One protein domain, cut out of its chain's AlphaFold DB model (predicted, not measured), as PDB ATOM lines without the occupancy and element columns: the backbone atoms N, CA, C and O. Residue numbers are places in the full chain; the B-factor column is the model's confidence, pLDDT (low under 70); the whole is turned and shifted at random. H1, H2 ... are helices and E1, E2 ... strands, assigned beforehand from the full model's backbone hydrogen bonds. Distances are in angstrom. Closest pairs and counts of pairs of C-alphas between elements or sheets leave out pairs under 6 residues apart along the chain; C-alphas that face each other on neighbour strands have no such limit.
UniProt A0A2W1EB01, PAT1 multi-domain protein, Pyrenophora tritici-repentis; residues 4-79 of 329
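AT A GLANCE: This is residues 4 to 79 of the 329 residues of the protein "PAT1 multi-domain protein" of Pyrenophora tritici-repentis (UniProt A0A2W1EB01). A small antiparallel pair of strands, E1 and E3, lies near the middle beside the short last helix H5, and the first four helices follow a path with sharp turns partly round them: H1 and H2 make a corner, H3 runs past E3 and H5, and H4 lies beyond the end of H3. Strand E2, with the turn before it, makes an end of the domain away from the five helices. The printed part has 76 residues with five named helices and three named strands, in the order H1 H2 H3 H4 E1 E2 E3 H5, and its class is mixed, helices and strands. It is compact, with a radius of gyration of the C-alphas of 12.7 A and spans of 36 by 32 by 18 A.

HOW THE PARTS SIT: E1, residues 52 to 54, and E3, residues 70 to 72, are antiparallel neighbours at 137 degrees, with N 53 and O 71 3.0 A apart and N 71 and O 53 2.8 A apart, both within hydrogen-bond range. E2, residues 64 to 68, pairs with no named strand and runs on into E3 at 42 degrees across a break of 1 residue. The closest C-alphas of H3, residues 24 to 35, and E3 are those of Thr 25 and Val 71, 6.2 A apart. H3, with residues 28 to 32 alone, only just touches H5, residues 74 to 79, with 3 pairs of C-alphas within 8 A; the closest are those of Val 32 and Val 77, 6.5 A. H3 and H5 run the same way at a shallow tilt of 33 degrees, only just short of steep. H4, residues 37 to 42, is close to H3 but not clearly touching, with the C-alphas of Val 32 and Gly 40 closest at 5.9 A. H2, residues 14 to 22, is about perpendicular to H3 at 89 degrees, close but not clearly touching; their closest C-alphas are those of Leu 20 and Leu 27, 7.3 A. H1, residues 4 to 12, and H2 touch only at the corner, closest at the C-alphas of Tyr 10 and His 17, 4.9 A. H1 and H3 are apart. In each of the five helices every O i to N i+4 pair is within hydrogen-bond range.

IN THESE COORDINATES: H1 begins at C-alpha 4 (10.800, -36.511, 17.459) and is 12.3 A long; H2 is 12.5 A. H3, the longest helix, is 16.5 A long and begins at C-alpha 24 (4.953, -29.278, 3.635). E2 is 8.3 A long, and H5 ends at C-alpha 79 (13.193, -43.373, 6.969).

THE WHOLE: The C-alphas farthest apart are those of Glu 5 and Gly 63, 37.0 A. The printed part has no cut and no long link; the links H4 to E1 and E1 to E2 have 9 residues each. The mean pLDDT of the printed part is 91.4, and no printed residue is under 70.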
ATOM      1  N   LYS A   4      11.901 -36.096  16.573       93.56
ATOM      2  CA  LYS A   4      10.800 -36.511  17.459       93.56
ATOM      3  C   LYS A   4       9.986 -35.327  17.983       93.56
ATOM      4  O   LYS A   4       8.769 -35.418  18.050       93.56
ATOM      5  N   GLU A   5      10.660 -34.234  18.329       93.25
ATOM      6  CA  GLU A   5      10.011 -33.007  18.798       93.25
ATOM      7  C   GLU A   5       9.241 -32.329  17.666       93.25
ATOM      8  O   GLU A   5       8.128 -31.872  17.885       93.25
ATOM      9  N   LEU A   6       9.785 -32.342  16.444       91.06
ATOM     10  CA  LEU A   6       9.094 -31.820  15.264       91.06
ATOM     11  C   LEU A   6       7.785 -32.576  14.990       91.06
ATOM     12  O   LEU A   6       6.757 -31.955  14.734       91.06
ATOM     13  N   VAL A   7       7.813 -33.910  15.077       92.50
ATOM     14  CA  VAL A   7       6.613 -34.747  14.921       92.50
ATOM     15  C   VAL A   7       5.623 -34.514  16.066       92.50
ATOM     16  O   VAL A   7       4.424 -34.432  15.821       92.50
ATOM     17  N   ALA A   8       6.107 -34.374  17.304       93.56
ATOM     18  CA  ALA A   8       5.251 -34.070  18.448       93.56
ATOM     19  C   ALA A   8       4.564 -32.706  18.291       93.56
ATOM     20  O   ALA A   8       3.356 -32.608  18.480       93.56
ATOM     21  N   LEU A   9       5.301 -31.675  17.870       92.56
ATOM     22  CA  LEU A   9       4.749 -30.345  17.622       92.56
ATOM     23  C   LEU A   9       3.693 -30.372  16.508       92.56
ATOM     24  O   LEU A   9       2.630 -29.784  16.665       92.56
ATOM     25  N   TYR A  10       3.947 -31.122  15.430       91.50
ATOM     26  CA  TYR A  10       2.974 -31.347  14.356       91.50
ATOM     27  C   TYR A  10       1.679 -32.031  14.818       91.50
ATOM     28  O   TYR A  10       0.623 -31.798  14.232       91.50
ATOM     29  N   ALA A  11       1.756 -32.883  15.842       92.06
ATOM     30  CA  ALA A  11       0.601 -33.595  16.380       92.06
ATOM     31  C   ALA A  11      -0.179 -32.786  17.431       92.06
ATOM     32  O   ALA A  11      -1.384 -32.977  17.567       92.06
ATOM     33  N   ILE A  12       0.501 -31.920  18.188       95.00
ATOM     34  CA  ILE A  12      -0.085 -31.198  19.328       95.00
ATOM     35  C   ILE A  12      -0.657 -29.842  18.903       95.00
ATOM     36  O   ILE A  12      -1.751 -29.475  19.332       95.00
ATOM     37  N   ASP A  13       0.067 -29.088  18.075       95.19
ATOM     38  CA  ASP A  13      -0.277 -27.704  17.758       95.19
ATOM     39  C   ASP A  13      -1.016 -27.603  16.413       95.19
ATOM     40  O   ASP A  13      -0.469 -27.894  15.347       95.19
ATOM     41  N   LYS A  14      -2.286 -27.177  16.465       93.06
ATOM     42  CA  LYS A  14      -3.159 -27.058  15.284       93.06
ATOM     43  C   LYS A  14      -2.680 -25.998  14.294       93.06
ATOM     44  O   LYS A  14      -2.823 -26.182  13.086       93.06
ATOM     45  N   GLU A  15      -2.141 -24.889  14.787       92.44
ATOM     46  CA  GLU A  15      -1.686 -23.791  13.941       92.44
ATOM     47  C   GLU A  15      -0.403 -24.184  13.208       92.44
ATOM     48  O   GLU A  15      -0.282 -24.002  11.993       92.44
ATOM     49  N   PHE A  16       0.529 -24.804  13.927       91.88
ATOM     50  CA  PHE A  16       1.734 -25.382  13.362       91.88
ATOM     51  C   PHE A  16       1.403 -26.475  12.345       91.88
ATOM     52  O   PHE A  16       1.953 -26.460  11.245       91.88
ATOM     53  N   HIS A  17       0.469 -27.377  12.662       91.00
ATOM     54  CA  HIS A  17      -0.016 -28.407  11.742       91.00
ATOM     55  C   HIS A  17      -0.523 -27.800  10.425       91.00
ATOM     56  O   HIS A  17      -0.100 -28.210   9.342       91.00
ATOM     57  N   PHE A  18      -1.387 -26.783  10.511       89.62
ATOM     58  CA  PHE A  18      -1.944 -26.100   9.345       89.62
ATOM     59  C   PHE A  18      -0.861 -25.409   8.504       89.62
ATOM     60  O   PHE A  18      -0.773 -25.634   7.293       89.62
ATOM     61  N   ARG A  19       0.011 -24.614   9.141       89.69
ATOM     62  CA  ARG A  19       1.113 -23.912   8.458       89.69
ATOM     63  C   ARG A  19       2.081 -24.895   7.803       89.69
ATOM     64  O   ARG A  19       2.520 -24.670   6.676       89.69
ATOM     65  N   LEU A  20       2.404 -25.991   8.488       88.88
ATOM     66  CA  LEU A  20       3.308 -27.001   7.961       88.88
ATOM     67  C   LEU A  20       2.699 -27.716   6.761       88.88
ATOM     68  O   LEU A  20       3.400 -27.884   5.775       88.88
ATOM     69  N   ASN A  21       1.415 -28.076   6.794       88.62
ATOM     70  CA  ASN A  21       0.737 -28.690   5.648       88.62
ATOM     71  C   ASN A  21       0.782 -27.791   4.401       88.62
ATOM     72  O   ASN A  21       1.040 -28.288   3.303       88.62
ATOM     73  N   HIS A  22       0.627 -26.475   4.575       87.69
ATOM     74  CA  HIS A  22       0.655 -25.500   3.481       87.69
ATOM     75  C   HIS A  22       2.018 -25.415   2.762       87.69
ATOM     76  O   HIS A  22       2.079 -25.256   1.540       87.69
ATOM     77  N   TYR A  23       3.115 -25.565   3.513       87.44
ATOM     78  CA  TYR A  23       4.497 -25.513   3.010       87.44
ATOM     79  C   TYR A  23       5.229 -26.862   3.124       87.44
ATOM     80  O   TYR A  23       6.462 -26.909   3.151       87.44
ATOM     81  N   SER A  24       4.474 -27.960   3.193       85.00
ATOM     82  CA  SER A  24       4.953 -29.278   3.635       85.00
ATOM     83  C   SER A  24       6.127 -29.783   2.811       85.00
ATOM     84  O   SER A  24       7.177 -30.093   3.370       85.00
ATOM     85  N   THR A  25       5.999 -29.772   1.483       86.94
ATOM     86  CA  THR A  25       7.048 -30.221   0.559       86.94
ATOM     87  C   THR A  25       8.367 -29.480   0.796       86.94
ATOM     88  O   THR A  25       9.413 -30.108   0.954       86.94
ATOM     89  N   TYR A  26       8.325 -28.146   0.869       90.62
ATOM     90  CA  TYR A  26       9.526 -27.329   1.048       90.62
ATOM     91  C   TYR A  26      10.175 -27.572   2.413       90.62
ATOM     92  O   TYR A  26      11.370 -27.853   2.481       90.62
ATOM     93  N   LEU A  27       9.386 -27.518   3.492       91.88
ATOM     94  CA  LEU A  27       9.891 -27.686   4.857       91.88
ATOM     95  C   LEU A  27      10.479 -29.083   5.081       91.88
ATOM     96  O   LEU A  27      11.530 -29.210   5.709       91.88
ATOM     97  N   ILE A  28       9.846 -30.122   4.535       93.31
ATOM     98  CA  ILE A  28      10.323 -31.507   4.625       93.31
ATOM     99  C   ILE A  28      11.644 -31.683   3.868       93.31
ATOM    100  O   ILE A  28      12.599 -32.240   4.420       93.31
ATOM    101  N   HIS A  29      11.740 -31.165   2.640       93.75
ATOM    102  CA  HIS A  29      12.986 -31.210   1.874       93.75
ATOM    103  C   HIS A  29      14.108 -30.412   2.539       93.75
ATOM    104  O   HIS A  29      15.237 -30.896   2.605       93.75
ATOM    105  N   GLU A  30      13.815 -29.221   3.060       94.06
ATOM    106  CA  GLU A  30      14.798 -28.381   3.747       94.06
ATOM    107  C   GLU A  30      15.292 -29.034   5.043       94.06
ATOM    108  O   GLU A  30      16.494 -29.053   5.320       94.06
ATOM    109  N   TYR A  31      14.391 -29.659   5.805       95.06
ATOM    110  CA  TYR A  31      14.756 -30.403   7.006       95.06
ATOM    111  C   TYR A  31      15.729 -31.546   6.686       95.06
ATOM    112  O   TYR A  31      16.777 -31.682   7.328       95.06
ATOM    113  N   VAL A  32      15.430 -32.348   5.661       95.81
ATOM    114  CA  VAL A  32      16.312 -33.444   5.240       95.81
ATOM    115  C   VAL A  32      17.628 -32.920   4.672       95.81
ATOM    116  O   VAL A  32      18.680 -33.436   5.042       95.81
ATOM    117  N   ARG A  33      17.613 -31.861   3.857       94.75
ATOM    118  CA  ARG A  33      18.830 -31.224   3.327       94.75
ATOM    119  C   ARG A  33      19.769 -30.782   4.450       94.75
ATOM    120  O   ARG A  33      20.979 -30.966   4.342       94.75
ATOM    121  N   ARG A  34      19.220 -30.257   5.549       94.94
ATOM    122  CA  ARG A  34      19.999 -29.798   6.707       94.94
ATOM    123  C   ARG A  34      20.581 -30.938   7.545       94.94
ATOM    124  O   ARG A  34      21.698 -30.820   8.039       94.94
ATOM    125  N   HIS A  35      19.830 -32.020   7.744       94.50
ATOM    126  CA  HIS A  35      20.208 -33.094   8.676       94.50
ATOM    127  C   HIS A  35      20.848 -34.321   8.008       94.50
ATOM    128  O   HIS A  35      21.591 -35.072   8.648       94.50
ATOM    129  N   ALA A  36      20.547 -34.548   6.734       95.88
ATOM    130  CA  ALA A  36      20.910 -35.744   5.991       95.88
ATOM    131  C   ALA A  36      20.998 -35.476   4.473       95.88
ATOM    132  O   ALA A  36      20.260 -36.093   3.703       95.88
ATOM    133  N   PRO A  37      21.889 -34.573   4.012       94.88
ATOM    134  CA  PRO A  37      21.931 -34.140   2.611       94.88
ATOM    135  C   PRO A  37      22.208 -35.293   1.639       94.88
ATOM    136  O   PRO A  37      21.499 -35.454   0.650       94.88
ATOM    137  N   LEU A  38      23.201 -36.135   1.948       93.88
ATOM    138  CA  LEU A  38      23.563 -37.283   1.114       93.88
ATOM    139  C   LEU A  38      22.447 -38.335   1.090       93.88
ATOM    140  O   LEU A  38      22.027 -38.783   0.027       93.88
ATOM    141  N   ALA A  39      21.943 -38.708   2.267       96.38
ATOM    142  CA  ALA A  39      20.917 -39.736   2.378       96.38
ATOM    143  C   ALA A  39      19.580 -39.279   1.782       96.38
ATOM    144  O   ALA A  39      18.897 -40.085   1.167       96.38
ATOM    145  N   GLY A  40      19.217 -38.001   1.915       95.50
ATOM    146  CA  GLY A  40      18.011 -37.438   1.308       95.50
ATOM    147  C   GLY A  40      18.047 -37.416  -0.215       95.50
ATOM    148  O   GLY A  40      17.006 -37.565  -0.847       95.50
ATOM    149  N   HIS A  41      19.239 -37.266  -0.799       94.75
ATOM    150  CA  HIS A  41      19.429 -37.363  -2.242       94.75
ATOM    151  C   HIS A  41      19.326 -38.816  -2.737       94.75
ATOM    152  O   HIS A  41      18.628 -39.081  -3.710       94.75
ATOM    153  N   ILE A  42      19.968 -39.766  -2.046       96.44
ATOM    154  CA  ILE A  42      19.978 -41.187  -2.443       96.44
ATOM    155  C   ILE A  42      18.626 -41.863  -2.178       96.44
ATOM    156  O   ILE A  42      18.105 -42.581  -3.030       96.44
ATOM    157  N   PHE A  43      18.037 -41.640  -1.003       96.31
ATOM    158  CA  PHE A  43      16.728 -42.171  -0.628       96.31
ATOM    159  C   PHE A  43      15.612 -41.218  -1.063       96.31
ATOM    160  O   PHE A  43      14.800 -40.784  -0.244       96.31
ATOM    161  N   SER A  44      15.582 -40.879  -2.353       93.69
ATOM    162  CA  SER A  44      14.530 -40.034  -2.918       93.69
ATOM    163  C   SER A  44      13.150 -40.629  -2.630       93.69
ATOM    164  O   SER A  44      12.947 -41.836  -2.755       93.69
ATOM    165  N   TRP A  45      12.195 -39.786  -2.240       93.31
ATOM    166  CA  TRP A  45      10.841 -40.206  -1.860       93.31
ATOM    167  C   TRP A  45      10.088 -40.903  -2.998       93.31
ATOM    168  O   TRP A  45       9.259 -41.763  -2.736       93.31
ATOM    169  N   VAL A  46      10.456 -40.621  -4.251       91.31
ATOM    170  CA  VAL A  46       9.932 -41.295  -5.451       91.31
ATOM    171  C   VAL A  46      10.188 -42.809  -5.418       91.31
ATOM    172  O   VAL A  46       9.397 -43.584  -5.946       91.31
ATOM    173  N   LEU A  47      11.267 -43.251  -4.763       91.69
ATOM    174  CA  LEU A  47      11.581 -44.673  -4.587       91.69
ATOM    175  C   LEU A  47      10.756 -45.335  -3.469       91.69
ATOM    176  O   LEU A  47      10.775 -46.559  -3.354       91.69
ATOM    177  N   PHE A  48      10.070 -44.545  -2.636       93.25
ATOM    178  CA  PHE A  48       9.343 -45.000  -1.447       93.25
ATOM    179  C   PHE A  48       7.936 -44.374  -1.390       93.25
ATOM    180  O   PHE A  48       7.645 -43.549  -0.513       93.25
ATOM    181  N   PRO A  49       7.041 -44.734  -2.330       91.19
ATOM    182  CA  PRO A  49       5.676 -44.202  -2.353       91.19
ATOM    183  C   PRO A  49       4.877 -44.571  -1.090       91.19
ATOM    184  O   PRO A  49       4.018 -43.813  -0.656       91.19
ATOM    185  N   ASP A  50       5.215 -45.680  -0.430       91.56
ATOM    186  CA  ASP A  50       4.596 -46.188   0.803       91.56
ATOM    187  C   ASP A  50       4.774 -45.278   2.033       91.56
ATOM    188  O   ASP A  50       4.063 -45.408   3.036       91.56
ATOM    189  N   VAL A  51       5.732 -44.352   1.983       93.38
ATOM    190  CA  VAL A  51       5.965 -43.351   3.034       93.38
ATOM    191  C   VAL A  51       5.593 -41.937   2.595       93.38
ATOM    192  O   VAL A  51       5.884 -40.982   3.321       93.38
ATOM    193  N   CYS A  52       4.958 -41.786   1.437       93.62
ATOM    194  CA  CYS A  52       4.433 -40.514   0.959       93.62
ATOM    195  C   CYS A  52       2.976 -40.329   1.398       93.62
ATOM    196  O   CYS A  52       2.326 -41.259   1.876       93.62
ATOM    197  N   ILE A  53       2.493 -39.095   1.307       91.81
ATOM    198  CA  ILE A  53       1.087 -38.746   1.526       91.81
ATOM    199  C   ILE A  53       0.601 -37.928   0.338       91.81
ATOM    200  O   ILE A  53       1.401 -37.246  -0.302       91.81
ATOM    201  N   SER A  54      -0.702 -37.939   0.083       90.75
ATOM    202  CA  SER A  54      -1.297 -36.999  -0.865       90.75
ATOM    203  C   SER A  54      -1.098 -35.567  -0.366       90.75
ATOM    204  O   SER A  54      -1.173 -35.315   0.841       90.75
ATOM    205  N   ASP A  55      -0.811 -34.637  -1.281       90.00
ATOM    206  CA  ASP A  55      -0.548 -33.236  -0.951       90.00
ATOM    207  C   ASP A  55      -1.694 -32.683  -0.087       90.00
ATOM    208  O   ASP A  55      -2.842 -32.671  -0.544       90.00
ATOM    209  N   PRO A  56      -1.423 -32.212   1.147       87.81
ATOM    210  CA  PRO A  56      -2.458 -31.671   2.024       87.81
ATOM    211  C   PRO A  56      -3.225 -30.496   1.412       87.81
ATOM    212  O   PRO A  56      -4.357 -30.229   1.806       87.81
ATOM    213  N   MET A  57      -2.607 -29.780   0.468       87.75
ATOM    214  CA  MET A  57      -3.215 -28.672  -0.270       87.75
ATOM    215  C   MET A  57      -3.919 -29.126  -1.555       87.75
ATOM    216  O   MET A  57      -4.333 -28.276  -2.338       87.75
ATOM    217  N   LEU A  58      -4.029 -30.439  -1.788       86.44
ATOM    218  CA  LEU A  58      -4.690 -31.066  -2.938       86.44
ATOM    219  C   LEU A  58      -4.217 -30.506  -4.284       86.44
ATOM    220  O   LEU A  58      -4.988 -30.373  -5.232       86.44
ATOM    221  N   ARG A  59      -2.929 -30.156  -4.365       86.00
ATOM    222  CA  ARG A  59      -2.343 -29.646  -5.603       86.00
ATOM    223  C   ARG A  59      -2.364 -30.759  -6.656       86.00
ATOM    224  O   ARG A  59      -1.982 -31.889  -6.325       86.00
ATOM    225  N   PRO A  60      -2.798 -30.457  -7.889       86.25
ATOM    226  CA  PRO A  60      -2.962 -31.466  -8.921       86.25
ATOM    227  C   PRO A  60      -1.623 -32.102  -9.293       86.25
ATOM    228  O   PRO A  60      -0.560 -31.486  -9.176       86.25
ATOM    229  N   MET A  61      -1.688 -33.351  -9.738       84.44
ATOM    230  CA  MET A  61      -0.563 -34.057 -10.333       84.44
ATOM    231  C   MET A  61      -0.343 -33.594 -11.776       84.44
ATOM    232  O   MET A  61      -1.300 -33.305 -12.499       84.44
ATOM    233  N   ASP A  62       0.917 -33.561 -12.214       80.38
ATOM    234  CA  ASP A  62       1.268 -33.170 -13.580       80.38
ATOM    235  C   ASP A  62       0.543 -34.070 -14.597       80.38
ATOM    236  O   ASP A  62       0.702 -35.293 -14.608       80.38
ATOM    237  N   GLY A  63      -0.302 -33.461 -15.433       79.75
ATOM    238  CA  GLY A  63      -1.089 -34.159 -16.453       79.75
ATOM    239  C   GLY A  63      -2.316 -34.931 -15.943       79.75
ATOM    240  O   GLY A  63      -2.962 -35.610 -16.740       79.75
ATOM    241  N   ARG A  64      -2.656 -34.849 -14.647       82.88
ATOM    242  CA  ARG A  64      -3.873 -35.444 -14.057       82.88
ATOM    243  C   ARG A  64      -4.473 -34.512 -13.008       82.88
ATOM    244  O   ARG A  64      -4.280 -34.694 -11.809       82.88
ATOM    245  N   GLU A  65      -5.240 -33.529 -13.470       82.56
ATOM    246  CA  GLU A  65      -5.796 -32.464 -12.619       82.56
ATOM    247  C   GLU A  65      -6.772 -32.965 -11.542       82.56
ATOM    248  O   GLU A  65      -6.920 -32.338 -10.498       82.56
ATOM    249  N   TRP A  66      -7.408 -34.118 -11.763       83.19
ATOM    250  CA  TRP A  66      -8.359 -34.723 -10.822       83.19
ATOM    251  C   TRP A  66      -7.700 -35.525  -9.691       83.19
ATOM    252  O   TRP A  66      -8.408 -36.043  -8.827       83.19
ATOM    253  N   LEU A  67      -6.370 -35.680  -9.696       85.69
ATOM    254  CA  LEU A  67      -5.642 -36.438  -8.683       85.69
ATOM    255  C   LEU A  67      -4.665 -35.523  -7.941       85.69
ATOM    256  O   LEU A  67      -3.851 -34.840  -8.560       85.69
ATOM    257  N   ALA A  68      -4.719 -35.535  -6.609       86.81
ATOM    258  CA  ALA A  68      -3.720 -34.854  -5.797       86.81
ATOM    259  C   ALA A  68      -2.363 -35.547  -5.965       86.81
ATOM    260  O   ALA A  68      -2.275 -36.775  -5.916       86.81
ATOM    261  N   ARG A  69      -1.298 -34.766  -6.157       89.38
ATOM    262  CA  ARG A  69       0.064 -35.306  -6.231       89.38
ATOM    263  C   ARG A  69       0.495 -35.895  -4.887       89.38
ATOM    264  O   ARG A  69       0.110 -35.386  -3.834       89.38
ATOM    265  N   ASP A  70       1.372 -36.889  -4.925       90.69
ATOM    266  CA  ASP A  70       2.030 -37.389  -3.719       90.69
ATOM    267  C   ASP A  70       3.226 -36.509  -3.344       90.69
ATOM    268  O   ASP A  70       3.976 -36.033  -4.198       90.69
ATOM    269  N   VAL A  71       3.400 -36.289  -2.044       92.31
ATOM    270  CA  VAL A  71       4.490 -35.505  -1.461       92.31
ATOM    271  C   VAL A  71       5.178 -36.301  -0.349       92.31
ATOM    272  O   VAL A  71       4.551 -37.140   0.312       92.31
ATOM    273  N   PRO A  72       6.476 -36.052  -0.096       94.12
ATOM    274  CA  PRO A  72       7.167 -36.698   1.010       94.12
ATOM    275  C   PRO A  72       6.507 -36.337   2.342       94.12
ATOM    276  O   PRO A  72       6.128 -35.190   2.568       94.12
ATOM    277  N   SER A  73       6.418 -37.309   3.249       92.88
ATOM    278  CA  SER A  73       5.844 -37.122   4.587       92.88
ATOM    279  C   SER A  73       6.913 -37.153   5.688       92.88
ATOM    280  O   SER A  73       8.085 -37.456   5.444       92.88
ATOM    281  N   PHE A  74       6.514 -36.938   6.946       93.25
ATOM    282  CA  PHE A  74       7.399 -37.199   8.088       93.25
ATOM    283  C   PHE A  74       7.904 -38.644   8.134       93.25
ATOM    284  O   PHE A  74       9.038 -38.869   8.551       93.25
ATOM    285  N   ARG A  75       7.124 -39.625   7.655       94.75
ATOM    286  CA  ARG A  75       7.570 -41.026   7.584       94.75
ATOM    287  C   ARG A  75       8.789 -41.165   6.674       94.75
ATOM    288  O   ARG A  75       9.728 -41.869   7.038       94.75
ATOM    289  N   TRP A  76       8.808 -40.442   5.551       96.38
ATOM    290  CA  TRP A  76       9.973 -40.384   4.669       96.38
ATOM    291  C   TRP A  76      11.183 -39.757   5.375       96.38
ATOM    292  O   TRP A  76      12.265 -40.339   5.359       96.38
ATOM    293  N   VAL A  77      11.003 -38.642   6.095       96.44
ATOM    294  CA  VAL A  77      12.079 -38.035   6.906       96.44
ATOM    295  C   VAL A  77      12.645 -39.038   7.917       96.44
ATOM    296  O   VAL A  77      13.861 -39.219   8.010       96.44
ATOM    297  N   GLY A  78      11.767 -39.727   8.651       96.44
ATOM    298  CA  GLY A  78      12.147 -40.766   9.604       96.44
ATOM    299  C   GLY A  78      12.932 -41.903   8.949       96.44
ATOM    300  O   GLY A  78      13.957 -42.322   9.492       96.44
ATOM    301  N   LEU A  79      12.506 -42.354   7.766       96.81
ATOM    302  CA  LEU A  79      13.193 -43.373   6.969       96.81
ATOM    303  C   LEU A  79      14.607 -42.925   6.583       96.81
ATOM    304  O   LEU A  79      15.561 -43.665   6.833       96.81
TER     305      LEU A  79